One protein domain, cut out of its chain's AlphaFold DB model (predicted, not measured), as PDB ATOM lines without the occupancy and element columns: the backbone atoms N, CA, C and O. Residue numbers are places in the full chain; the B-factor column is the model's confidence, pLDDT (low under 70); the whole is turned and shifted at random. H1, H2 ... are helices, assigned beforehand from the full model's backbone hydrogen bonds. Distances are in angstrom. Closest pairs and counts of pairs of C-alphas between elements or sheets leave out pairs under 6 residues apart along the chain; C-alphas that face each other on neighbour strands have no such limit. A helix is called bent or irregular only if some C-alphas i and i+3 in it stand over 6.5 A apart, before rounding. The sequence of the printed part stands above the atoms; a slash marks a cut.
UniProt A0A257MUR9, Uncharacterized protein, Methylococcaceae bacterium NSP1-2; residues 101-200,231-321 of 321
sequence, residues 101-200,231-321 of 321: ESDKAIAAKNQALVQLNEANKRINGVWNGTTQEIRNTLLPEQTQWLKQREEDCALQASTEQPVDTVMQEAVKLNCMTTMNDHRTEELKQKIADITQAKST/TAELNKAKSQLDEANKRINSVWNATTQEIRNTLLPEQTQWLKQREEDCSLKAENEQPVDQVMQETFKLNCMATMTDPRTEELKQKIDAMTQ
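AT A GLANCE: This is residues 101 to 200 and 231 to 321 of the 321 residues of an uncharacterized protein of Methylococcaceae bacterium NSP1-2 (UniProt A0A257MUR9). Two separate lobes of three long helices each, H1 to H3 and H4 to H6, lie side by side, shifted past each other along the longest axis. In each lobe the chain runs along one helix, folds back along a kinked second helix, and then returns along a third that packs on both of the others, H3 in one lobe and H6 in the other. The 191 printed residues hold six named helices, H1 to H6 in chain order, and no named strand; the class is all helix. The whole is loose, with a radius of gyration of the C-alphas of 20.2 A, and elongated, spanning 76 by 41 by 25 A.

IN THESE COORDINATES: H1, residues 101 to 128, begins with C-alpha 101 at (179.276, 242.386, 177.901) and is 40.3 A long from first to last C-alpha. H2, residues 132 to 159, is 38.7 A long, with a kink of 51 degrees near residue 139; it is irregular, C-alphas 137 and 140 being 7.3 A apart. H3, residues 165 to 200, is the longest helix by residues, spans 52.7 A and ends with C-alpha 200 at (161.266, 191.284, 155.820). H4, residues 231 to 254, spans 34.5 A. H5, residues 257 to 284, spans 38.8 A, with a kink of 50 degrees near residue 264; it is irregular, C-alphas 262 and 265 being 7.3 A apart. H6, residues 290 to 320, spans 44.1 A, has a kink of 26 degrees near residue 307, and ends with C-alpha 320 at (204.626, 241.291, 185.421); it is neither bent nor irregular, but only just, with C-alphas 304 and 307 6.2 A apart.

HOW THE PARTS SIT: H1 and H3 touch and run the same way at a shallow tilt of 14 degrees; their closest C-alphas, of Lys 109 and Ala 170, are 4.3 A apart. H2 and H3 form a helical hairpin, at a shallow tilt of 24 degrees, with the closest C-alphas, of Ala 157 and Lys 172, 5.2 A apart. H1 and H2 are close but not clearly touching, the closest C-alphas, of Trp 127 and Arg 135, being 7.0 A apart. H4 and H6 touch and run the same way at a shallow tilt of 15 degrees; the closest C-alphas, of Leu 241 and Ala 302, are 4.3 A apart. H5 and H6 form a helical hairpin, at a shallow tilt of 26 degrees, with the closest C-alphas, of Cys 278 and Lys 297, 5.1 A apart. H4 and H5 are close but not clearly touching, the C-alphas of Trp 252 and Arg 260 being closest at 7.0 A. H1, H2 and H3 are each apart from H4, H5 and H6. Every O i to N i+4 pair is within hydrogen-bond range in H1, H3 and H4; the counts are 22 of 24 in H2, 22 of 24 in H5 and 25 of 27 in H6.

THE WHOLE: The two C-alphas farthest apart, of Thr 200 and Gln 321, the chain's last residue, are 75.9 A apart. Residues 201 to 230 are not printed, and C-alphas 200 and 231 are 33.0 A apart across this cut. The links printed whole, H1 to H2, H2 to H3, H4 to H5 and H5 to H6, are tight. The mean pLDDT of the printed part is 82.9; 16 residues are under 70, among them 161 to 163, and 199 to 200 and 231 to 232 beside the cut.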
ATOM      1  N   GLU A 101     180.258 242.839 178.889       60.00
ATOM      2  CA  GLU A 101     179.276 242.386 177.901       60.00
ATOM      3  C   GLU A 101     179.952 241.659 176.723       60.00
ATOM      4  O   GLU A 101     179.481 240.602 176.300       60.00
ATOM      5  N   SER A 102     181.133 242.133 176.301       66.19
ATOM      6  CA  SER A 102     181.989 241.468 175.306       66.19
ATOM      7  C   SER A 102     182.545 240.127 175.808       66.19
ATOM      8  O   SER A 102     182.480 239.121 175.101       66.19
ATOM      9  N   ASP A 103     183.041 240.061 177.048       70.44
ATOM     10  CA  ASP A 103     183.561 238.810 177.624       70.44
ATOM     11  C   ASP A 103     182.470 237.731 177.728       70.44
ATOM     12  O   ASP A 103     182.708 236.545 177.473       70.44
ATOM     13  N   LYS A 104     181.239 238.144 178.041       73.81
ATOM     14  CA  LYS A 104     180.073 237.256 178.076       73.81
ATOM     15  C   LYS A 104     179.703 236.736 176.684       73.81
ATOM     16  O   LYS A 104     179.392 235.552 176.558       73.81
ATOM     17  N   ALA A 105     179.760 237.578 175.650       73.19
ATOM     18  CA  ALA A 105     179.511 237.173 174.266       73.19
ATOM     19  C   ALA A 105     180.545 236.145 173.776       73.19
ATOM     20  O   ALA A 105     180.187 235.120 173.190       73.19
ATOM     21  N   ILE A 106     181.825 236.355 174.098       72.06
ATOM     22  CA  ILE A 106     182.911 235.420 173.766       72.06
ATOM     23  C   ILE A 106     182.724 234.084 174.495       72.06
ATOM     24  O   ILE A 106     182.846 233.019 173.883       72.06
ATOM     25  N   ALA A 107     182.388 234.113 175.787       73.50
ATOM     26  CA  ALA A 107     182.098 232.903 176.549       73.50
ATOM     27  C   ALA A 107     180.901 232.130 175.966       73.50
ATOM     28  O   ALA A 107     180.978 230.909 175.816       73.50
ATOM     29  N   ALA A 108     179.834 232.832 175.571       74.94
ATOM     30  CA  ALA A 108     178.654 232.235 174.948       74.94
ATOM     31  C   ALA A 108     178.983 231.570 173.603       74.94
ATOM     32  O   ALA A 108     178.585 230.427 173.372       74.94
ATOM     33  N   LYS A 109     179.773 232.230 172.746       79.12
ATOM     34  CA  LYS A 109     180.265 231.644 171.491       79.12
ATOM     35  C   LYS A 109     181.083 230.375 171.744       79.12
ATOM     36  O   LYS A 109     180.848 229.353 171.103       79.12
ATOM     37  N   ASN A 110     182.022 230.418 172.689       74.06
ATOM     38  CA  ASN A 110     182.870 229.266 173.009       74.06
ATOM     39  C   ASN A 110     182.050 228.086 173.548       74.06
ATOM     40  O   ASN A 110     182.294 226.940 173.177       74.06
ATOM     41  N   GLN A 111     181.050 228.359 174.385       76.06
ATOM     42  CA  GLN A 111     180.124 227.340 174.869       76.06
ATOM     43  C   GLN A 111     179.305 226.730 173.720       76.06
ATOM     44  O   GLN A 111     179.206 225.506 173.635       76.06
ATOM     45  N   ALA A 112     178.773 227.555 172.815       73.75
ATOM     46  CA  ALA A 112     178.033 227.095 171.640       73.75
ATOM     47  C   ALA A 112     178.902 226.216 170.719       73.75
ATOM     48  O   ALA A 112     178.442 225.200 170.202       73.75
ATOM     49  N   LEU A 113     180.190 226.547 170.574       70.38
ATOM     50  CA  LEU A 113     181.153 225.742 169.818       70.38
ATOM     51  C   LEU A 113     181.344 224.344 170.431       70.38
ATOM     52  O   LEU A 113     181.345 223.343 169.713       70.38
ATOM     53  N   VAL A 114     181.489 224.260 171.759       68.81
ATOM     54  CA  VAL A 114     181.609 222.977 172.473       68.81
ATOM     55  C   VAL A 114     180.362 222.122 172.252       68.81
ATOM     56  O   VAL A 114     180.479 220.945 171.912       68.81
ATOM     57  N   GLN A 115     179.177 222.720 172.372       69.62
ATOM     58  CA  GLN A 115     177.908 222.019 172.171       69.62
ATOM     59  C   GLN A 115     177.748 221.514 170.733       69.62
ATOM     60  O   GLN A 115     177.382 220.354 170.526       69.62
ATOM     61  N   LEU A 116     178.115 222.329 169.741       82.62
ATOM     62  CA  LEU A 116     178.096 221.921 168.339       82.62
ATOM     63  C   LEU A 116     179.056 220.756 168.076       82.62
ATOM     64  O   LEU A 116     178.719 219.815 167.354       82.62
ATOM     65  N   ASN A 117     180.244 220.780 168.682       70.69
ATOM     66  CA  ASN A 117     181.213 219.692 168.574       70.69
ATOM     67  C   ASN A 117     180.682 218.387 169.176       70.69
ATOM     68  O   ASN A 117     180.856 217.319 168.583       70.69
ATOM     69  N   GLU A 118     180.005 218.446 170.319       70.62
ATOM     70  CA  GLU A 118     179.347 217.280 170.912       70.62
ATOM     71  C   GLU A 118     178.194 216.761 170.041       70.62
ATOM     72  O   GLU A 118     178.089 215.551 169.832       70.62
ATOM     73  N   ALA A 119     177.380 217.648 169.467       68.00
ATOM     74  CA  ALA A 119     176.313 217.271 168.539       68.00
ATOM     75  C   ALA A 119     176.867 216.621 167.261       68.00
ATOM     76  O   ALA A 119     176.369 215.588 166.814       68.00
ATOM     77  N   ASN A 120     177.965 217.154 166.714       75.69
ATOM     78  CA  ASN A 120     178.685 216.547 165.592       75.69
ATOM     79  C   ASN A 120     179.217 215.143 165.942       75.69
ATOM     80  O   ASN A 120     179.183 214.242 165.104       75.69
ATOM     81  N   LYS A 121     179.683 214.908 167.177       72.06
ATOM     82  CA  LYS A 121     180.077 213.557 167.620       72.06
ATOM     83  C   LYS A 121     178.885 212.601 167.642       72.06
ATOM     84  O   LYS A 121     179.030 211.465 167.196       72.06
ATOM     85  N   ARG A 122     177.720 213.046 168.122       78.88
ATOM     86  CA  ARG A 122     176.495 212.227 168.166       78.88
ATOM     87  C   ARG A 122     176.034 211.813 166.769       78.88
ATOM     88  O   ARG A 122     175.884 210.615 166.523       78.88
ATOM     89  N   ILE A 123     175.884 212.769 165.848       80.25
ATOM     90  CA  ILE A 123     175.430 212.484 164.478       80.25
ATOM     91  C   ILE A 123     176.426 211.586 163.728       80.25
ATOM     92  O   ILE A 123     176.018 210.626 163.077       80.25
ATOM     93  N   ASN A 124     177.734 211.816 163.901       72.69
ATOM     94  CA  ASN A 124     178.771 210.972 163.304       72.69
ATOM     95  C   ASN A 124     178.795 209.569 163.913       72.69
ATOM     96  O   ASN A 124     179.040 208.607 163.196       72.69
ATOM     97  N   GLY A 125     178.515 209.425 165.210       69.44
ATOM     98  CA  GLY A 125     178.381 208.115 165.848       69.44
ATOM     99  C   GLY A 125     177.265 207.281 165.215       69.44
ATOM    100  O   GLY A 125     177.476 206.112 164.899       69.44
ATOM    101  N   VAL A 126     176.107 207.894 164.956       76.81
ATOM    102  CA  VAL A 126     174.976 207.241 164.272       76.81
ATOM    103  C   VAL A 126     175.318 206.913 162.816       76.81
ATOM    104  O   VAL A 126     175.095 205.792 162.364       76.81
ATOM    105  N   TRP A 127     175.900 207.869 162.089       78.06
ATOM    106  CA  TRP A 127     176.286 207.700 160.687       78.06
ATOM    107  C   TRP A 127     177.364 206.623 160.493       78.06
ATOM    108  O   TRP A 127     177.274 205.787 159.594       78.06
ATOM    109  N   ASN A 128     178.380 206.595 161.354       70.62
ATOM    110  CA  ASN A 128     179.483 205.643 161.253       70.62
ATOM    111  C   ASN A 128     179.103 204.257 161.782       70.62
ATOM    112  O   ASN A 128     179.630 203.263 161.287       70.62
ATOM    113  N   GLY A 129     178.160 204.182 162.725       72.19
ATOM    114  CA  GLY A 129     177.656 202.925 163.277       72.19
ATOM    115  C   GLY A 129     176.760 202.114 162.333       72.19
ATOM    116  O   GLY A 129     176.452 200.967 162.645       72.19
ATOM    117  N   THR A 130     176.338 202.674 161.193       80.38
ATOM    118  CA  THR A 130     175.516 201.964 160.198       80.38
ATOM    119  C   THR A 130     176.347 201.333 159.077       80.38
ATOM    120  O   THR A 130     177.539 201.605 158.924       80.38
ATOM    121  N   THR A 131     175.727 200.473 158.267       80.31
ATOM    122  CA  THR A 131     176.412 199.804 157.151       80.31
ATOM    123  C   THR A 131     176.642 200.758 155.978       80.31
ATOM    124  O   THR A 131     175.893 201.714 155.771       80.31
ATOM    125  N   GLN A 132     177.661 200.482 155.157       73.81
ATOM    126  CA  GLN A 132     177.949 201.274 153.954       73.81
ATOM    127  C   GLN A 132     176.749 201.345 153.001       73.81
ATOM    128  O   GLN A 132     176.495 202.383 152.399       73.81
ATOM    129  N   GLU A 133     175.982 200.263 152.898       78.69
ATOM    130  CA  GLU A 133     174.787 200.221 152.064       78.69
ATOM    131  C   GLU A 133     173.707 201.192 152.568       78.69
ATOM    132  O   GLU A 133     173.150 201.953 151.782       78.69
ATOM    133  N   ILE A 134     173.458 201.230 153.883       78.12
ATOM    134  CA  ILE A 134     172.509 202.178 154.486       78.12
ATOM    135  C   ILE A 134     173.017 203.617 154.336       78.12
ATOM    136  O   ILE A 134     172.239 204.507 153.990       78.12
ATOM    137  N   ARG A 135     174.325 203.851 154.524       83.69
ATOM    138  CA  ARG A 135     174.937 205.164 154.271       83.69
ATOM    139  C   ARG A 135     174.721 205.621 152.832       83.69
ATOM    140  O   ARG A 135     174.308 206.753 152.634       83.69
ATOM    141  N   ASN A 136     174.946 204.755 151.845       79.00
ATOM    142  CA  ASN A 136     174.762 205.096 150.431       79.00
ATOM    143  C   ASN A 136     173.312 205.485 150.117       79.00
ATOM    144  O   ASN A 136     173.088 206.441 149.379       79.00
ATOM    145  N   THR A 137     172.338 204.795 150.715       79.62
ATOM    146  CA  THR A 137     170.915 205.140 150.580       79.62
ATOM    147  C   THR A 137     170.598 206.519 151.163       79.62
ATOM    148  O   THR A 137     169.812 207.264 150.585       79.62
ATOM    149  N   LEU A 138     171.210 206.878 152.295       83.31
ATOM    150  CA  LEU A 138     170.929 208.130 153.010       83.31
ATOM    151  C   LEU A 138     171.812 209.312 152.579       83.31
ATOM    152  O   LEU A 138     171.492 210.455 152.895       83.31
ATOM    153  N   LEU A 139     172.913 209.071 151.863       81.69
ATOM    154  CA  LEU A 139     173.917 210.082 151.514       81.69
ATOM    155  C   LEU A 139     173.366 211.275 150.714       81.69
ATOM    156  O   LEU A 139     173.726 212.408 151.053       81.69
ATOM    157  N   PRO A 140     172.491 211.090 149.703       77.00
ATOM    158  CA  PRO A 140     171.929 212.223 148.970       77.00
ATOM    159  C   PRO A 140     171.120 213.150 149.886       77.00
ATOM    160  O   PRO A 140     171.316 214.365 149.881       77.00
ATOM    161  N   GLU A 141     170.274 212.562 150.737       77.12
ATOM    162  CA  GLU A 141     169.464 213.297 151.711       77.12
ATOM    163  C   GLU A 141     170.350 213.992 152.753       77.12
ATOM    164  O   GLU A 141     170.143 215.159 153.074       77.12
ATOM    165  N   GLN A 142     171.383 213.301 153.244       81.19
ATOM    166  CA  GLN A 142     172.332 213.846 154.212       81.19
ATOM    167  C   GLN A 142     173.101 215.052 153.652       81.19
ATOM    168  O   GLN A 142     173.316 216.031 154.365       81.19
ATOM    169  N   THR A 143     173.477 215.012 152.373       68.31
ATOM    170  CA  THR A 143     174.175 216.115 151.694       68.31
ATOM    171  C   THR A 143     173.273 217.337 151.549       68.31
ATOM    172  O   THR A 143     173.687 218.459 151.847       68.31
ATOM    173  N   GLN A 144     172.023 217.127 151.128       68.50
ATOM    174  CA  GLN A 144     171.042 218.206 151.021       68.50
ATOM    175  C   GLN A 144     170.758 218.832 152.389       68.50
ATOM    176  O   GLN A 144     170.730 220.055 152.510       68.50
ATOM    177  N   TRP A 145     170.615 217.999 153.419       89.38
ATOM    178  CA  TRP A 145     170.392 218.456 154.782       89.38
ATOM    179  C   TRP A 145     171.558 219.305 155.314       89.38
ATOM    180  O   TRP A 145     171.317 220.344 155.920       89.38
ATOM    181  N   LEU A 146     172.816 218.928 155.045       76.75
ATOM    182  CA  LEU A 146     173.984 219.726 155.449       76.75
ATOM    183  C   LEU A 146     173.970 221.121 154.816       76.75
ATOM    184  O   LEU A 146     174.213 222.108 155.508       76.75
ATOM    185  N   LYS A 147     173.652 221.204 153.518       78.00
ATOM    186  CA  LYS A 147     173.522 222.483 152.816       78.00
ATOM    187  C   LYS A 147     172.406 223.335 153.424       78.00
ATOM    188  O   LYS A 147     172.631 224.498 153.741       78.00
ATOM    189  N   GLN A 148     171.237 222.734 153.633       78.12
ATOM    190  CA  GLN A 148     170.091 223.418 154.217       78.12
ATOM    191  C   GLN A 148     170.390 223.918 155.636       78.12
ATOM    192  O   GLN A 148     170.094 225.061 155.954       78.12
ATOM    193  N   ARG A 149     171.044 223.107 156.473       90.81
ATOM    194  CA  ARG A 149     171.449 223.499 157.828       90.81
ATOM    195  C   ARG A 149     172.317 224.760 157.825       90.81
ATOM    196  O   ARG A 149     172.111 225.638 158.656       90.81
ATOM    197  N   GLU A 150     173.306 224.840 156.934       82.31
ATOM    198  CA  GLU A 150     174.171 226.024 156.828       82.31
ATOM    199  C   GLU A 150     173.378 227.272 156.422       82.31
ATOM    200  O   GLU A 150     173.558 228.329 157.027       82.31
ATOM    201  N   GLU A 151     172.498 227.144 155.426       86.56
ATOM    202  CA  GLU A 151     171.672 228.239 154.907       86.56
ATOM    203  C   GLU A 151     170.652 228.723 155.950       86.56
ATOM    204  O   GLU A 151     170.605 229.918 156.248       86.56
ATOM    205  N   ASP A 152     169.909 227.805 156.569       88.06
ATOM    206  CA  ASP A 152     168.876 228.111 157.563       88.06
ATOM    207  C   ASP A 152     169.488 228.740 158.823       88.06
ATOM    208  O   ASP A 152     168.986 229.749 159.319       88.06
ATOM    209  N   CYS A 153     170.622 228.220 159.311       91.06
ATOM    210  CA  CYS A 153     171.284 228.788 160.487       91.06
ATOM    211  C   CYS A 153     171.986 230.119 160.203       91.06
ATOM    212  O   CYS A 153     172.064 230.969 161.093       91.06
ATOM    213  N   ALA A 154     172.486 230.336 158.983       87.06
ATOM    214  CA  ALA A 154     172.983 231.646 158.571       87.06
ATOM    215  C   ALA A 154     171.840 232.669 158.485       87.06
ATOM    216  O   ALA A 154     171.988 233.794 158.968       87.06
ATOM    217  N   LEU A 155     170.691 232.270 157.930       87.44
ATOM    218  CA  LEU A 155     169.501 233.109 157.864       87.44
ATOM    219  C   LEU A 155     168.995 233.450 159.268       87.44
ATOM    220  O   LEU A 155     168.835 234.632 159.564       87.44
ATOM    221  N   GLN A 156     168.838 232.462 160.152       87.12
ATOM    222  CA  GLN A 156     168.385 232.679 161.528       87.12
ATOM    223  C   GLN A 156     169.282 233.683 162.263       87.12
ATOM    224  O   GLN A 156     168.781 234.660 162.820       87.12
ATOM    225  N   ALA A 157     170.603 233.501 162.185       86.38
ATOM    226  CA  ALA A 157     171.568 234.418 162.784       86.38
ATOM    227  C   ALA A 157     171.498 235.838 162.188       86.38
ATOM    228  O   ALA A 157     171.805 236.808 162.871       86.38
ATOM    229  N   SER A 158     171.095 235.987 160.923       82.25
ATOM    230  CA  SER A 158     170.892 237.301 160.293       82.25
ATOM    231  C   SER A 158     169.556 237.966 160.645       82.25
ATOM    232  O   SER A 158     169.442 239.187 160.551       82.25
ATOM    233  N   THR A 159     168.546 237.178 161.032       81.50
ATOM    234  CA  THR A 159     167.188 237.659 161.337       81.50
ATOM    235  C   THR A 159     166.948 237.930 162.816       81.50
ATOM    236  O   THR A 159     166.139 238.795 163.151       81.50
ATOM    237  N   GLU A 160     167.627 237.209 163.708       73.88
ATOM    238  CA  GLU A 160     167.651 237.564 165.124       73.88
ATOM    239  C   GLU A 160     168.471 238.851 165.287       73.88
ATOM    240  O   GLU A 160     169.498 239.015 164.636       73.88
ATOM    241  N   GLN A 161     168.017 239.788 166.126       61.09
ATOM    242  CA  GLN A 161     168.818 240.962 166.479       61.09
ATOM    243  C   GLN A 161     169.816 240.603 167.589       61.09
ATOM    244  O   GLN A 161     169.442 240.585 168.763       61.09
ATOM    245  N   PRO A 162     171.104 240.452 167.249       55.06
ATOM    246  CA  PRO A 162     172.166 240.970 168.087       55.06
ATOM    247  C   PRO A 162     172.894 242.100 167.352       55.06
ATOM    248  O   PRO A 162     173.197 242.021 166.164       55.06
ATOM    249  N   VAL A 163     173.193 243.170 168.083       58.94
ATOM    250  CA  VAL A 163     173.956 244.333 167.588       58.94
ATOM    251  C   VAL A 163     175.459 244.000 167.455       58.94
ATOM    252  O   VAL A 163     176.233 244.797 166.935       58.94
ATOM    253  N   ASP A 164     175.862 242.801 167.896       75.50
ATOM    254  CA  ASP A 164     177.239 242.311 167.959       75.50
ATOM    255  C   ASP A 164     177.442 241.029 167.127       75.50
ATOM    256  O   ASP A 164     176.729 240.029 167.270       75.50
ATOM    257  N   THR A 165     178.478 241.061 166.288       77.31
ATOM    258  CA  THR A 165     178.965 239.954 165.453       77.31
ATOM    259  C   THR A 165     179.317 238.682 166.232       77.31
ATOM    260  O   THR A 165     179.105 237.584 165.720       77.31
ATOM    261  N   VAL A 166     179.813 238.788 167.472       73.44
ATOM    262  CA  VAL A 166     180.191 237.607 168.276       73.44
ATOM    263  C   VAL A 166     178.947 236.855 168.746       73.44
ATOM    264  O   VAL A 166     178.885 235.626 168.665       73.44
ATOM    265  N   MET A 167     177.921 237.589 169.177       78.88
ATOM    266  CA  MET A 167     176.627 237.011 169.536       78.88
ATOM    267  C   MET A 167     175.907 236.406 168.329       78.88
ATOM    268  O   MET A 167     175.312 235.338 168.455       78.88
ATOM    269  N   GLN A 168     176.007 237.028 167.152       82.94
ATOM    270  CA  GLN A 168     175.472 236.466 165.911       82.94
ATOM    271  C   GLN A 168     176.075 235.088 165.595       82.94
ATOM    272  O   GLN A 168     175.371 234.154 165.206       82.94
ATOM    273  N   GLU A 169     177.380 234.933 165.800       82.81
ATOM    274  CA  GLU A 169     178.058 233.657 165.597       82.81
ATOM    275  C   GLU A 169     177.626 232.607 166.630       82.81
ATOM    276  O   GLU A 169     177.374 231.458 166.268       82.81
ATOM    277  N   ALA A 170     177.449 232.998 167.896       84.88
ATOM    278  CA  ALA A 170     176.906 232.110 168.924       84.88
ATOM    279  C   ALA A 170     175.490 231.608 168.567       84.88
ATOM    280  O   ALA A 170     175.204 230.420 168.723       84.88
ATOM    281  N   VAL A 171     174.626 232.477 168.028       89.25
ATOM    282  CA  VAL A 171     173.285 232.109 167.534       89.25
ATOM    283  C   VAL A 171     173.381 231.081 166.404       89.25
ATOM    284  O   VAL A 171     172.719 230.042 166.462       89.25
ATOM    285  N   LYS A 172     174.257 231.312 165.416       90.06
ATOM    286  CA  LYS A 172     174.484 230.362 164.315       90.06
ATOM    287  C   LYS A 172     174.913 228.984 164.839       90.06
ATOM    288  O   LYS A 172     174.361 227.968 164.415       90.06
ATOM    289  N   LEU A 173     175.870 228.938 165.769       85.94
ATOM    290  CA  LEU A 173     176.387 227.692 166.355       85.94
ATOM    291  C   LEU A 173     175.317 226.932 167.155       85.94
ATOM    292  O   LEU A 173     175.214 225.706 167.052       85.94
ATOM    293  N   ASN A 174     174.483 227.649 167.910       90.38
ATOM    294  CA  ASN A 174     173.365 227.053 168.642       90.38
ATOM    295  C   ASN A 174     172.319 226.458 167.690       90.38
ATOM    296  O   ASN A 174     171.911 225.314 167.882       90.38
ATOM    297  N   CYS A 175     171.955 227.172 166.619       94.88
ATOM    298  CA  CYS A 175     171.063 226.641 165.583       94.88
ATOM    299  C   CYS A 175     171.601 225.333 164.988       94.88
ATOM    300  O   CYS A 175     170.885 224.331 164.914       94.88
ATOM    301  N   MET A 176     172.888 225.299 164.627       89.75
ATOM    302  CA  MET A 176     173.509 224.093 164.077       89.75
ATOM    303  C   MET A 176     173.487 222.927 165.064       89.75
ATOM    304  O   MET A 176     173.304 221.783 164.651       89.75
ATOM    305  N   THR A 177     173.652 223.210 166.357       90.31
ATOM    306  CA  THR A 177     173.576 222.206 167.424       90.31
ATOM    307  C   THR A 177     172.184 221.583 167.469       90.31
ATOM    308  O   THR A 177     172.058 220.363 167.385       90.31
ATOM    309  N   THR A 178     171.134 222.409 167.512       91.81
ATOM    310  CA  THR A 178     169.739 221.942 167.518       91.81
ATOM    311  C   THR A 178     169.408 221.126 166.272       91.81
ATOM    312  O   THR A 178     168.818 220.051 166.376       91.81
ATOM    313  N   MET A 179     169.831 221.595 165.097       91.88
ATOM    314  CA  MET A 179     169.635 220.877 163.838       91.88
ATOM    315  C   MET A 179     170.352 219.524 163.850       91.88
ATOM    316  O   MET A 179     169.756 218.512 163.479       91.88
ATOM    317  N   ASN A 180     171.609 219.478 164.302       88.38
ATOM    318  CA  ASN A 180     172.369 218.236 164.433       88.38
ATOM    319  C   ASN A 180     171.678 217.236 165.368       88.38
ATOM    320  O   ASN A 180     171.637 216.045 165.057       88.38
ATOM    321  N   ASP A 181     171.137 217.698 166.494       87.19
ATOM    322  CA  ASP A 181     170.439 216.835 167.448       87.19
ATOM    323  C   ASP A 181     169.141 216.279 166.860       87.19
ATOM    324  O   ASP A 181     168.919 215.070 166.912       87.19
ATOM    325  N   HIS A 182     168.338 217.120 166.200       89.94
ATOM    326  CA  HIS A 182     167.138 216.665 165.498       89.94
ATOM    327  C   HIS A 182     167.476 215.624 164.425       89.94
ATOM    328  O   HIS A 182     166.906 214.533 164.390       89.94
ATOM    329  N   ARG A 183     168.481 215.917 163.595       94.00
ATOM    330  CA  ARG A 183     168.915 215.014 162.527       94.00
ATOM    331  C   ARG A 183     169.488 213.706 163.055       94.00
ATOM    332  O   ARG A 183     169.331 212.672 162.412       94.00
ATOM    333  N   THR A 184     170.141 213.732 164.214       88.25
ATOM    334  CA  THR A 184     170.637 212.518 164.872       88.25
ATOM    335  C   THR A 184     169.485 211.557 165.162       88.25
ATOM    336  O   THR A 184     169.604 210.367 164.871       88.25
ATOM    337  N   GLU A 185     168.361 212.056 165.678       91.12
ATOM    338  CA  GLU A 185     167.177 211.229 165.938       91.12
ATOM    339  C   GLU A 185     166.488 210.777 164.642       91.12
ATOM    340  O   GLU A 185     166.148 209.600 164.509       91.12
ATOM    341  N   GLU A 186     166.372 211.653 163.638       88.31
ATOM    342  CA  GLU A 186     165.849 211.268 162.317       88.31
ATOM    343  C   GLU A 186     166.670 210.146 161.667       88.31
ATOM    344  O   GLU A 186     166.108 209.198 161.114       88.31
ATOM    345  N   LEU A 187     168.003 210.232 161.730       88.62
ATOM    346  CA  LEU A 187     168.894 209.212 161.184       88.62
ATOM    347  C   LEU A 187     168.731 207.886 161.921       88.62
ATOM    348  O   LEU A 187     168.654 206.851 161.263       88.62
ATOM    349  N   LYS A 188     168.629 207.896 163.258       91.19
ATOM    350  CA  LYS A 188     168.358 206.675 164.035       91.19
ATOM    351  C   LYS A 188     167.073 205.995 163.566       91.19
ATOM    352  O   LYS A 188     167.086 204.785 163.349       91.19
ATOM    353  N   GLN A 189     166.005 206.767 163.357       89.81
ATOM    354  CA  GLN A 189     164.731 206.230 162.882       89.81
ATOM    355  C   GLN A 189     164.851 205.660 161.463       89.81
ATOM    356  O   GLN A 189     164.528 204.497 161.239       89.81
ATOM    357  N   LYS A 190     165.404 206.428 160.517       91.56
ATOM    358  CA  LYS A 190     165.587 205.983 159.123       91.56
ATOM    359  C   LYS A 190     166.457 204.729 159.019       91.56
ATOM    360  O   LYS A 190     166.165 203.838 158.227       91.56
ATOM    361  N   ILE A 191     167.518 204.639 159.823       89.94
ATOM    362  CA  ILE A 191     168.378 203.449 159.887       89.94
ATOM    363  C   ILE A 191     167.583 202.243 160.398       89.94
ATOM    364  O   ILE A 191     167.701 201.158 159.820       89.94
ATOM    365  N   ALA A 192     166.769 202.413 161.444       89.00
ATOM    366  CA  ALA A 192     165.917 201.347 161.965       89.00
ATOM    367  C   ALA A 192     164.913 200.859 160.906       89.00
ATOM    368  O   ALA A 192     164.821 199.651 160.677       89.00
ATOM    369  N   ASP A 193     164.250 201.776 160.201       90.31
ATOM    370  CA  ASP A 193     163.267 201.458 159.159       90.31
ATOM    371  C   ASP A 193     163.904 200.679 157.995       90.31
ATOM    372  O   ASP A 193     163.401 199.629 157.592       90.31
ATOM    373  N   ILE A 194     165.063 201.132 157.496       87.44
ATOM    374  CA  ILE A 194     165.797 200.442 156.418       87.44
ATOM    375  C   ILE A 194     166.260 199.049 156.874       87.44
ATOM    376  O   ILE A 194     166.218 198.090 156.100       87.44
ATOM    377  N   THR A 195     166.690 198.914 158.130       87.69
ATOM    378  CA  THR A 195     167.143 197.628 158.687       87.69
ATOM    379  C   THR A 195     165.985 196.628 158.803       87.69
ATOM    380  O   THR A 195     166.136 195.446 158.477       87.69
ATOM    381  N   GLN A 196     164.802 197.089 159.216       84.94
ATOM    382  CA  GLN A 196     163.596 196.259 159.308       84.94
ATOM    383  C   GLN A 196     163.051 195.862 157.927       84.94
ATOM    384  O   GLN A 196     162.689 194.699 157.725       84.94
ATOM    385  N   ALA A 197     163.061 196.783 156.957       83.06
ATOM    386  CA  ALA A 197     162.657 196.503 155.577       83.06
ATOM    387  C   ALA A 197     163.511 195.389 154.941       83.06
ATOM    388  O   ALA A 197     162.992 194.502 154.274       83.06
ATOM    389  N   LYS A 198     164.816 195.350 155.231       75.38
ATOM    390  CA  LYS A 198     165.702 194.279 154.734       75.38
ATOM    391  C   LYS A 198     165.474 192.922 155.386       75.38
ATOM    392  O   LYS A 198     165.667 191.887 154.753       75.38
ATOM    393  N   SER A 199     165.053 192.919 156.646       68.25
ATOM    394  CA  SER A 199     164.774 191.685 157.387       68.25
ATOM    395  C   SER A 199     163.474 191.013 156.925       68.25
ATOM    396  O   SER A 199     163.304 189.811 157.106       68.25
ATOM    397  N   THR A 200     162.565 191.772 156.308       59.41
ATOM    398  CA  THR A 200     161.266 191.284 155.820       59.41
ATOM    399  C   THR A 200     161.298 190.782 154.371       59.41
ATOM    400  O   THR A 200     160.415 190.013 153.996       59.41
ATOM    401  N   THR A 231     189.388 208.654 159.785       65.44
ATOM    402  CA  THR A 231     188.507 209.176 160.841       65.44
ATOM    403  C   THR A 231     189.200 209.190 162.207       65.44
ATOM    404  O   THR A 231     189.056 210.149 162.972       65.44
ATOM    405  N   ALA A 232     189.969 208.148 162.537       69.50
ATOM    406  CA  ALA A 232     190.754 208.100 163.768       69.50
ATOM    407  C   ALA A 232     191.846 209.183 163.791       69.50
ATOM    408  O   ALA A 232     192.036 209.842 164.815       69.50
ATOM    409  N   GLU A 233     192.518 209.413 162.662       73.56
ATOM    410  CA  GLU A 233     193.534 210.458 162.509       73.56
ATOM    411  C   GLU A 233     192.944 211.863 162.632       73.56
ATOM    412  O   GLU A 233     193.474 212.678 163.390       73.56
ATOM    413  N   LEU A 234     191.797 212.122 162.001       76.44
ATOM    414  CA  LEU A 234     191.080 213.387 162.153       76.44
ATOM    415  C   LEU A 234     190.698 213.641 163.620       76.44
ATOM    416  O   LEU A 234     190.877 214.743 164.139       76.44
ATOM    417  N   ASN A 235     190.182 212.624 164.316       76.06
ATOM    418  CA  ASN A 235     189.811 212.744 165.728       76.06
ATOM    419  C   ASN A 235     191.027 212.996 166.626       76.06
ATOM    420  O   ASN A 235     190.947 213.791 167.566       76.06
ATOM    421  N   LYS A 236     192.159 212.356 166.326       79.69
ATOM    422  CA  LYS A 236     193.423 212.598 167.021       79.69
ATOM    423  C   LYS A 236     193.899 214.036 166.808       79.69
ATOM    424  O   LYS A 236     194.206 214.702 167.792       79.69
ATOM    425  N   ALA A 237     193.888 214.527 165.568       81.25
ATOM    426  CA  ALA A 237     194.279 215.897 165.236       81.25
ATOM    427  C   ALA A 237     193.397 216.936 165.954       81.25
ATOM    428  O   ALA A 237     193.909 217.885 166.548       81.25
ATOM    429  N   LYS A 238     192.074 216.708 166.005       79.00
ATOM    430  CA  LYS A 238     191.134 217.533 166.786       79.00
ATOM    431  C   LYS A 238     191.487 217.558 168.271       79.00
ATOM    432  O   LYS A 238     191.598 218.629 168.856       79.00
ATOM    433  N   SER A 239     191.717 216.388 168.871       77.56
ATOM    434  CA  SER A 239     192.085 216.291 170.288       77.56
ATOM    435  C   SER A 239     193.398 217.011 170.599       77.56
ATOM    436  O   SER A 239     193.517 217.625 171.656       77.56
ATOM    437  N   GLN A 240     194.382 216.939 169.701       81.94
ATOM    438  CA  GLN A 240     195.672 217.609 169.871       81.94
ATOM    439  C   GLN A 240     195.535 219.132 169.799       81.94
ATOM    440  O   GLN A 240     196.098 219.836 170.639       81.94
ATOM    441  N   LEU A 241     194.753 219.643 168.844       89.06
ATOM    442  CA  LEU A 241     194.464 221.072 168.757       89.06
ATOM    443  C   LEU A 241     193.686 221.566 169.984       89.06
ATOM    444  O   LEU A 241     194.015 222.619 170.528       89.06
ATOM    445  N   ASP A 242     192.700 220.802 170.457       80.94
ATOM    446  CA  ASP A 242     191.944 221.124 171.671       80.94
ATOM    447  C   ASP A 242     192.857 221.215 172.897       80.94
ATOM    448  O   ASP A 242     192.741 222.138 173.703       80.94
ATOM    449  N   GLU A 243     193.781 220.267 173.052       83.25
ATOM    450  CA  GLU A 243     194.730 220.266 174.161       83.25
ATOM    451  C   GLU A 243     195.693 221.461 174.089       83.25
ATOM    452  O   GLU A 243     195.904 222.143 175.094       83.25
ATOM    453  N   ALA A 244     196.214 221.774 172.900       84.25
ATOM    454  CA  ALA A 244     197.073 222.934 172.690       84.25
ATOM    455  C   ALA A 244     196.329 224.254 172.968       84.25
ATOM    456  O   ALA A 244     196.836 225.123 173.680       84.25
ATOM    457  N   ASN A 245     195.082 224.379 172.501       85.75
ATOM    458  CA  ASN A 245     194.236 225.539 172.780       85.75
ATOM    459  C   ASN A 245     193.906 225.662 174.280       85.75
ATOM    460  O   ASN A 245     193.862 226.767 174.817       85.75
ATOM    461  N   LYS A 246     193.717 224.550 175.004       88.56
ATOM    462  CA  LYS A 246     193.565 224.583 176.469       88.56
ATOM    463  C   LYS A 246     194.818 225.129 177.153       88.56
ATOM    464  O   LYS A 246     194.687 225.947 178.062       88.56
ATOM    465  N   ARG A 247     196.013 224.720 176.714       89.44
ATOM    466  CA  ARG A 247     197.285 225.217 177.268       89.44
ATOM    467  C   ARG A 247     197.445 226.723 177.066       89.44
ATOM    468  O   ARG A 247     197.656 227.432 178.049       89.44
ATOM    469  N   ILE A 248     197.279 227.222 175.838       92.69
ATOM    470  CA  ILE A 248     197.417 228.661 175.563       92.69
ATOM    471  C   ILE A 248     196.345 229.485 176.291       92.69
ATOM    472  O   ILE A 248     196.658 230.530 176.854       92.69
ATOM    473  N   ASN A 249     195.108 228.984 176.377       89.31
ATOM    474  CA  ASN A 249     194.033 229.662 177.103       89.31
ATOM    475  C   ASN A 249     194.283 229.688 178.609       89.31
ATOM    476  O   ASN A 249     193.935 230.663 179.265       89.31
ATOM    477  N   SER A 250     194.904 228.651 179.175       89.62
ATOM    478  CA  SER A 250     195.296 228.666 180.585       89.62
ATOM    479  C   SER A 250     196.305 229.778 180.871       89.62
ATOM    480  O   SER A 250     196.167 230.466 181.876       89.62
ATOM    481  N   VAL A 251     197.291 229.976 179.991       93.69
ATOM    482  CA  VAL A 251     198.278 231.064 180.103       93.69
ATOM    483  C   VAL A 251     197.604 232.428 179.933       93.69
ATOM    484  O   VAL A 251     197.770 233.313 180.768       93.69
ATOM    485  N   TRP A 252     196.785 232.574 178.892       91.19
ATOM    486  CA  TRP A 252     196.033 233.795 178.600       91.19
ATOM    487  C   TRP A 252     195.089 234.204 179.742       91.19
ATOM    488  O   TRP A 252     194.968 235.380 180.083       91.19
ATOM    489  N   ASN A 253     194.422 233.236 180.369       89.75
ATOM    490  CA  ASN A 253     193.461 233.505 181.434       89.75
ATOM    491  C   ASN A 253     194.118 233.728 182.801       89.75
ATOM    492  O   ASN A 253     193.508 234.375 183.648       89.75
ATOM    493  N   ALA A 254     195.337 233.224 183.012       87.19
ATOM    494  CA  ALA A 254     196.072 233.382 184.267       87.19
ATOM    495  C   ALA A 254     196.647 234.795 184.472       87.19
ATOM    496  O   ALA A 254     196.942 235.161 185.608       87.19
ATOM    497  N   THR A 255     196.806 235.587 183.405       90.81
ATOM    498  CA  THR A 255     197.306 236.968 183.502       90.81
ATOM    499  C   THR A 255     196.194 237.992 183.768       90.81
ATOM    500  O   THR A 255     195.001 237.675 183.754       90.81
ATOM    501  N   THR A 256     196.578 239.242 184.031       93.62
ATOM    502  CA  THR A 256     195.651 240.348 184.301       93.62
ATOM    503  C   THR A 256     194.980 240.851 183.021       93.62
ATOM    504  O   THR A 256     195.492 240.691 181.911       93.62
ATOM    505  N   GLN A 257     193.825 241.508 183.165       90.75
ATOM    506  CA  GLN A 257     193.118 242.108 182.028       90.75
ATOM    507  C   GLN A 257     193.964 243.172 181.307       90.75
ATOM    508  O   GLN A 257     193.895 243.286 180.090       90.75
ATOM    509  N   GLU A 258     194.778 243.932 182.040       90.69
ATOM    510  CA  GLU A 258     195.657 244.963 181.476       90.69
ATOM    511  C   GLU A 258     196.724 244.361 180.548       90.69
ATOM    512  O   GLU A 258     196.900 244.812 179.411       90.69
ATOM    513  N   ILE A 259     197.372 243.280 180.992       92.06
ATOM    514  CA  ILE A 259     198.357 242.553 180.183       92.06
ATOM    515  C   ILE A 259     197.670 241.898 178.979       92.06
ATOM    516  O   ILE A 259     198.165 242.007 177.855       92.06
ATOM    517  N   ARG A 260     196.487 241.291 179.167       92.75
ATOM    518  CA  ARG A 260     195.687 240.758 178.050       92.75
ATOM    519  C   ARG A 260     195.370 241.828 177.011       92.75
ATOM    520  O   ARG A 260     195.583 241.582 175.831       92.75
ATOM    521  N   ASN A 261     194.902 243.003 177.423       90.44
ATOM    522  CA  ASN A 261     194.565 244.095 176.506       90.44
ATOM    523  C   ASN A 261     195.784 244.556 175.696       90.44
ATOM    524  O   ASN A 261     195.660 244.848 174.509       90.44
ATOM    525  N   THR A 262     196.962 244.569 176.321       91.44
ATOM    526  CA  THR A 262     198.226 244.916 175.656       91.44
ATOM    527  C   THR A 262     198.617 243.879 174.600       91.44
ATOM    528  O   THR A 262     199.064 244.236 173.512       91.44
ATOM    529  N   LEU A 263     198.418 242.591 174.892       91.44
ATOM    530  CA  LEU A 263     198.794 241.481 174.009       91.44
ATOM    531  C   LEU A 263     197.706 241.100 172.992       91.44
ATOM    532  O   LEU A 263     197.988 240.371 172.040       91.44
ATOM    533  N   LEU A 264     196.473 241.581 173.165       90.06
ATOM    534  CA  LEU A 264     195.314 241.193 172.359       90.06
ATOM    535  C   LEU A 264     195.500 241.437 170.855       90.06
ATOM    536  O   LEU A 264     195.249 240.498 170.099       90.06
ATOM    537  N   PRO A 265     195.981 242.607 170.385       87.69
ATOM    538  CA  PRO A 265     196.166 242.832 168.951       87.69
ATOM    539  C   PRO A 265     197.115 241.807 168.320       87.69
ATOM    540  O   PRO A 265     196.832 241.251 167.259       87.69
ATOM    541  N   GLU A 266     198.214 241.509 169.014       86.31
ATOM    542  CA  GLU A 266     199.203 240.531 168.574       86.31
ATOM    543  C   GLU A 266     198.625 239.109 168.585       86.31
ATOM    544  O   GLU A 266     198.815 238.345 167.640       86.31
ATOM    545  N   GLN A 267     197.868 238.759 169.628       89.25
ATOM    546  CA  GLN A 267     197.230 237.452 169.751       89.25
ATOM    547  C   GLN A 267     196.183 237.222 168.653       89.25
ATOM    548  O   GLN A 267     196.135 236.138 168.072       89.25
ATOM    549  N   THR A 268     195.374 238.231 168.319       73.38
ATOM    550  CA  THR A 268     194.404 238.165 167.215       73.38
ATOM    551  C   THR A 268     195.103 238.020 165.867       73.38
ATOM    552  O   THR A 268     194.695 237.187 165.054       73.38
ATOM    553  N   GLN A 269     196.171 238.786 165.631       77.62
ATOM    554  CA  GLN A 269     196.957 238.670 164.404       77.62
ATOM    555  C   GLN A 269     197.567 237.273 164.268       77.62
ATOM    556  O   GLN A 269     197.474 236.667 163.203       77.62
ATOM    557  N   TRP A 270     198.131 236.735 165.350       93.44
ATOM    558  CA  TRP A 270     198.693 235.392 165.357       93.44
ATOM    559  C   TRP A 270     197.635 234.315 165.077       93.44
ATOM    560  O   TRP A 270     197.894 233.401 164.301       93.44
ATOM    561  N   LEU A 271     196.429 234.427 165.649       81.44
ATOM    562  CA  LEU A 271     195.338 233.481 165.379       81.44
ATOM    563  C   LEU A 271     194.946 233.469 163.901       81.44
ATOM    564  O   LEU A 271     194.769 232.394 163.329       81.44
ATOM    565  N   LYS A 272     194.839 234.655 163.289       80.81
ATOM    566  CA  LYS A 272     194.560 234.797 161.857       80.81
ATOM    567  C   LYS A 272     195.685 234.192 161.017       80.81
ATOM    568  O   LYS A 272     195.414 233.402 160.121       80.81
ATOM    569  N   GLN A 273     196.933 234.511 161.349       82.38
ATOM    570  CA  GLN A 273     198.091 233.987 160.639       82.38
ATOM    571  C   GLN A 273     198.182 232.459 160.737       82.38
ATOM    572  O   GLN A 273     198.371 231.797 159.725       82.38
ATOM    573  N   ARG A 274     197.973 231.881 161.926       93.19
ATOM    574  CA  ARG A 274     197.935 230.425 162.123       93.19
ATOM    575  C   ARG A 274     196.899 229.762 161.216       93.19
ATOM    576  O   ARG A 274     197.173 228.712 160.648       93.19
ATOM    577  N   GLU A 275     195.708 230.345 161.118       82.81
ATOM    578  CA  GLU A 275     194.629 229.814 160.282       82.81
ATOM    579  C   GLU A 275     195.008 229.826 158.792       82.81
ATOM    580  O   GLU A 275     194.834 228.819 158.100       82.81
ATOM    581  N   GLU A 276     195.554 230.944 158.311       84.06
ATOM    582  CA  GLU A 276     195.965 231.132 156.914       84.06
ATOM    583  C   GLU A 276     197.157 230.232 156.550       84.06
ATOM    584  O   GLU A 276     197.073 229.462 155.591       84.06
ATOM    585  N   ASP A 277     198.220 230.247 157.360       86.94
ATOM    586  CA  ASP A 277     199.434 229.454 157.147       86.94
ATOM    587  C   ASP A 277     199.124 227.952 157.158       86.94
ATOM    588  O   ASP A 277     199.615 227.202 156.312       86.94
ATOM    589  N   CYS A 278     198.270 227.492 158.079       91.06
ATOM    590  CA  CYS A 278     197.896 226.082 158.148       91.06
ATOM    591  C   CYS A 278     196.923 225.651 157.050       91.06
ATOM    592  O   CYS A 278     196.979 224.493 156.634       91.06
ATOM    593  N   SER A 279     196.077 226.553 156.547       86.31
ATOM    594  CA  SER A 279     195.234 226.268 155.379       86.31
ATOM    595  C   SER A 279     196.094 226.127 154.120       86.31
ATOM    596  O   SER A 279     195.993 225.121 153.421       86.31
ATOM    597  N   LEU A 280     197.026 227.059 153.893       81.12
ATOM    598  CA  LEU A 280     197.956 227.014 152.763       81.12
ATOM    599  C   LEU A 280     198.899 225.806 152.844       81.12
ATOM    600  O   LEU A 280     199.161 225.144 151.842       81.12
ATOM    601  N   LYS A 281     199.388 225.471 154.043       85.12
ATOM    602  CA  LYS A 281     200.184 224.259 154.248       85.12
ATOM    603  C   LYS A 281     199.380 223.008 153.899       85.12
ATOM    604  O   LYS A 281     199.894 222.171 153.171       85.12
ATOM    605  N   ALA A 282     198.135 222.895 154.362       84.38
ATOM    606  CA  ALA A 282     197.282 221.751 154.050       84.38
ATOM    607  C   ALA A 282     196.984 221.617 152.548       84.38
ATOM    608  O   ALA A 282     196.919 220.500 152.046       84.38
ATOM    609  N   GLU A 283     196.837 222.727 151.820       77.88
ATOM    610  CA  GLU A 283     196.696 222.720 150.356       77.88
ATOM    611  C   GLU A 283     197.970 222.226 149.648       77.88
ATOM    612  O   GLU A 283     197.891 221.434 148.706       77.88
ATOM    613  N   ASN A 284     199.148 222.634 150.129       77.31
ATOM    614  CA  ASN A 284     200.439 222.239 149.556       77.31
ATOM    615  C   ASN A 284     200.789 220.758 149.768       77.31
ATOM    616  O   ASN A 284     201.570 220.213 148.992       77.31
ATOM    617  N   GLU A 285     200.204 220.097 150.771       77.56
ATOM    618  CA  GLU A 285     200.369 218.650 151.002       77.56
ATOM    619  C   GLU A 285     199.616 217.785 149.968       77.56
ATOM    620  O   GLU A 285     199.705 216.561 150.008       77.56
ATOM    621  N   GLN A 286     198.881 218.402 149.028       73.75
ATOM    622  CA  GLN A 286     198.113 217.725 147.971       73.75
ATOM    623  C   GLN A 286     197.228 216.577 148.504       73.75
ATOM    624  O   GLN A 286     197.362 215.425 148.076       73.75
ATOM    625  N   PRO A 287     196.319 216.868 149.451       76.06
ATOM    626  CA  PRO A 287     195.510 215.852 150.101       76.06
ATOM    627  C   PRO A 287     194.581 215.162 149.099       76.06
ATOM    628  O   PRO A 287     193.985 215.794 148.226       76.06
ATOM    629  N   VAL A 288     194.442 213.846 149.251       64.88
ATOM    630  CA  VAL A 288     193.610 213.007 148.369       64.88
ATOM    631  C   VAL A 288     192.117 213.291 148.568       64.88
ATOM    632  O   VAL A 288     191.318 213.126 147.649       64.88
ATOM    633  N   ASP A 289     191.744 213.737 149.767       73.56
ATOM    634  CA  ASP A 289     190.376 214.053 150.146       73.56
ATOM    635  C   ASP A 289     190.323 215.172 151.202       73.56
ATOM    636  O   ASP A 289     191.330 215.588 151.784       73.56
ATOM    637  N   GLN A 290     189.112 215.666 151.455       73.69
ATOM    638  CA  GLN A 290     188.866 216.764 152.387       73.69
ATOM    639  C   GLN A 290     189.158 216.389 153.853       73.69
ATOM    640  O   GLN A 290     189.515 217.258 154.648       73.69
ATOM    641  N   VAL A 291     189.033 215.110 154.234       73.31
ATOM    642  CA  VAL A 291     189.318 214.645 155.603       73.31
ATOM    643  C   VAL A 291     190.815 214.722 155.878       73.31
ATOM    644  O   VAL A 291     191.234 215.182 156.941       73.31
ATOM    645  N   MET A 292     191.625 214.326 154.903       77.38
ATOM    646  CA  MET A 292     193.076 214.418 154.951       77.38
ATOM    647  C   MET A 292     193.543 215.880 154.963       77.38
ATOM    648  O   MET A 292     194.393 216.234 155.777       77.38
ATOM    649  N   GLN A 293     192.931 216.748 154.146       78.56
ATOM    650  CA  GLN A 293     193.201 218.192 154.159       78.56
ATOM    651  C   GLN A 293     192.946 218.804 155.542       78.56
ATOM    652  O   GLN A 293     193.808 219.486 156.100       78.56
ATOM    653  N   GLU A 294     191.781 218.521 156.124       81.62
ATOM    654  CA  GLU A 294     191.414 219.005 157.454       81.62
ATOM    655  C   GLU A 294     192.353 218.442 158.530       81.62
ATOM    656  O   GLU A 294     192.793 219.161 159.424       81.62
ATOM    657  N   THR A 295     192.741 217.172 158.417       82.62
ATOM    658  CA  THR A 295     193.702 216.544 159.335       82.62
ATOM    659  C   THR A 295     195.060 217.250 159.291       82.62
ATOM    660  O   THR A 295     195.622 217.560 160.345       82.62
ATOM    661  N   PHE A 296     195.581 217.572 158.101       88.06
ATOM    662  CA  PHE A 296     196.827 218.335 157.959       88.06
ATOM    663  C   PHE A 296     196.719 219.736 158.555       88.06
ATOM    664  O   PHE A 296     197.613 220.160 159.296       88.06
ATOM    665  N   LYS A 297     195.608 220.428 158.290       92.12
ATOM    666  CA  LYS A 297     195.344 221.760 158.834       92.12
ATOM    667  C   LYS A 297     195.333 221.745 160.363       92.12
ATOM    668  O   LYS A 297     196.078 222.497 160.988       92.12
ATOM    669  N   LEU A 298     194.560 220.848 160.977       89.44
ATOM    670  CA  LEU A 298     194.436 220.746 162.435       89.44
ATOM    671  C   LEU A 298     195.767 220.389 163.111       89.44
ATOM    672  O   LEU A 298     196.133 221.005 164.114       89.44
ATOM    673  N   ASN A 299     196.526 219.451 162.538       92.56
ATOM    674  CA  ASN A 299     197.857 219.094 163.037       92.56
ATOM    675  C   ASN A 299     198.831 220.279 162.969       92.56
ATOM    676  O   ASN A 299     199.599 220.514 163.910       92.56
ATOM    677  N   CYS A 300     198.787 221.056 161.883       96.56
ATOM    678  CA  CYS A 300     199.566 222.284 161.758       96.56
ATOM    679  C   CYS A 300     199.193 223.292 162.852       96.56
ATOM    680  O   CYS A 300     200.077 223.795 163.549       96.56
ATOM    681  N   MET A 301     197.896 223.536 163.063       93.12
ATOM    682  CA  MET A 301     197.430 224.495 164.065       93.12
ATOM    683  C   MET A 301     197.855 224.084 165.475       93.12
ATOM    684  O   MET A 301     198.301 224.934 166.249       93.12
ATOM    685  N   ALA A 302     197.760 222.792 165.808       92.50
ATOM    686  CA  ALA A 302     198.219 222.265 167.091       92.50
ATOM    687  C   ALA A 302     199.722 222.529 167.273       92.50
ATOM    688  O   ALA A 302     200.129 223.125 168.268       92.50
ATOM    689  N   THR A 303     200.521 222.199 166.254       95.12
ATOM    690  CA  THR A 303     201.982 222.387 166.254       95.12
ATOM    691  C   THR A 303     202.390 223.850 166.411       95.12
ATOM    692  O   THR A 303     203.339 224.143 167.128       95.12
ATOM    693  N   MET A 304     201.682 224.787 165.774       95.50
ATOM    694  CA  MET A 304     201.970 226.220 165.914       95.50
ATOM    695  C   MET A 304     201.576 226.779 167.284       95.50
ATOM    696  O   MET A 304     202.159 227.760 167.742       95.50
ATOM    697  N   THR A 305     200.589 226.174 167.946       94.44
ATOM    698  CA  THR A 305     200.051 226.676 169.218       94.44
ATOM    699  C   THR A 305     201.004 226.433 170.392       94.44
ATOM    700  O   THR A 305     201.056 227.248 171.314       94.44
ATOM    701  N   ASP A 306     201.817 225.378 170.346       91.44
ATOM    702  CA  ASP A 306     202.799 225.072 171.394       91.44
ATOM    703  C   ASP A 306     203.901 226.138 171.556       91.44
ATOM    704  O   ASP A 306     204.012 226.697 172.650       91.44
ATOM    705  N   PRO A 307     204.680 226.513 170.519       93.88
ATOM    706  CA  PRO A 307     205.695 227.558 170.657       93.88
ATOM    707  C   PRO A 307     205.073 228.914 170.998       93.88
ATOM    708  O   PRO A 307     205.640 229.668 171.787       93.88
ATOM    709  N   ARG A 308     203.870 229.204 170.480       97.44
ATOM    710  CA  ARG A 308     203.141 230.423 170.839       97.44
ATOM    711  C   ARG A 308     202.775 230.465 172.319       97.44
ATOM    712  O   ARG A 308     202.816 231.532 172.924       97.44
ATOM    713  N   THR A 309     202.412 229.325 172.904       97.00
ATOM    714  CA  THR A 309     202.105 229.232 174.337       97.00
ATOM    715  C   THR A 309     203.313 229.645 175.175       97.00
ATOM    716  O   THR A 309     203.157 230.402 176.130       97.00
ATOM    717  N   GLU A 310     204.515 229.197 174.808       96.75
ATOM    718  CA  GLU A 310     205.748 229.571 175.510       96.75
ATOM    719  C   GLU A 310     206.139 231.035 175.273       96.75
ATOM    720  O   GLU A 310     206.510 231.726 176.219       96.75
ATOM    721  N   GLU A 311     205.986 231.544 174.047       96.50
ATOM    722  CA  GLU A 311     206.191 232.967 173.749       96.50
ATOM    723  C   GLU A 311     205.262 233.852 174.596       96.50
ATOM    724  O   GLU A 311     205.691 234.846 175.182       96.50
ATOM    725  N   LEU A 312     203.987 233.466 174.704       96.88
ATOM    726  CA  LEU A 312     202.994 234.194 175.482       96.88
ATOM    727  C   LEU A 312     203.346 234.206 176.976       96.88
ATOM    728  O   LEU A 312     203.248 235.260 177.600       96.88
ATOM    729  N   LYS A 313     203.803 233.075 177.536       97.00
ATOM    730  CA  LYS A 313     204.296 233.011 178.924       97.00
ATOM    731  C   LYS A 313     205.442 233.992 179.149       97.00
ATOM    732  O   LYS A 313     205.365 234.806 180.058       97.00
ATOM    733  N   GLN A 314     206.454 233.976 178.281       97.00
ATOM    734  CA  GLN A 314     207.621 234.856 178.406       97.00
ATOM    735  C   GLN A 314     207.237 236.338 178.353       97.00
ATOM    736  O   GLN A 314     207.749 237.139 179.134       97.00
ATOM    737  N   LYS A 315     206.316 236.713 177.456       96.50
ATOM    738  CA  LYS A 315     205.817 238.092 177.365       96.50
ATOM    739  C   LYS A 315     205.046 238.505 178.613       96.50
ATOM    740  O   LYS A 315     205.259 239.606 179.109       96.50
ATOM    741  N   ILE A 316     204.191 237.628 179.135       95.69
ATOM    742  CA  ILE A 316     203.455 237.875 180.381       95.69
ATOM    743  C   ILE A 316     204.425 238.042 181.556       95.69
ATOM    744  O   ILE A 316     204.302 239.010 182.305       95.69
ATOM    745  N   ASP A 317     205.413 237.158 181.689       95.12
ATOM    746  CA  ASP A 317     206.411 237.212 182.761       95.12
ATOM    747  C   ASP A 317     207.240 238.504 182.701       95.12
ATOM    748  O   ASP A 317     207.554 239.083 183.741       95.12
ATOM    749  N   ALA A 318     207.562 238.989 181.498       95.06
ATOM    750  CA  ALA A 318     208.276 240.251 181.297       95.06
ATOM    751  C   ALA A 318     207.425 241.493 181.615       95.06
ATOM    752  O   ALA A 318     207.978 242.523 181.982       95.06
ATOM    753  N   MET A 319     206.100 241.410 181.473       93.12
ATOM    754  CA  MET A 319     205.163 242.501 181.787       93.12
ATOM    755  C   MET A 319     204.696 242.500 183.251       93.12
ATOM    756  O   MET A 319     204.026 243.438 183.675       93.12
ATOM    757  N   THR A 320     205.012 241.445 184.006       87.12
ATOM    758  CA  THR A 320     204.626 241.291 185.421       87.12
ATOM    759  C   THR A 320     205.760 241.678 186.389       87.12
ATOM    760  O   THR A 320     205.523 241.787 187.591       87.12
ATOM    761  N   GLN A 321     206.983 241.879 185.882       70.06
ATOM    762  CA  GLN A 321     208.156 242.350 186.639       70.06
ATOM    763  C   GLN A 321     208.206 243.876 186.709       70.06
ATOM    764  O   GLN A 321     208.586 244.383 187.789       70.06
TER     765      GLN A 321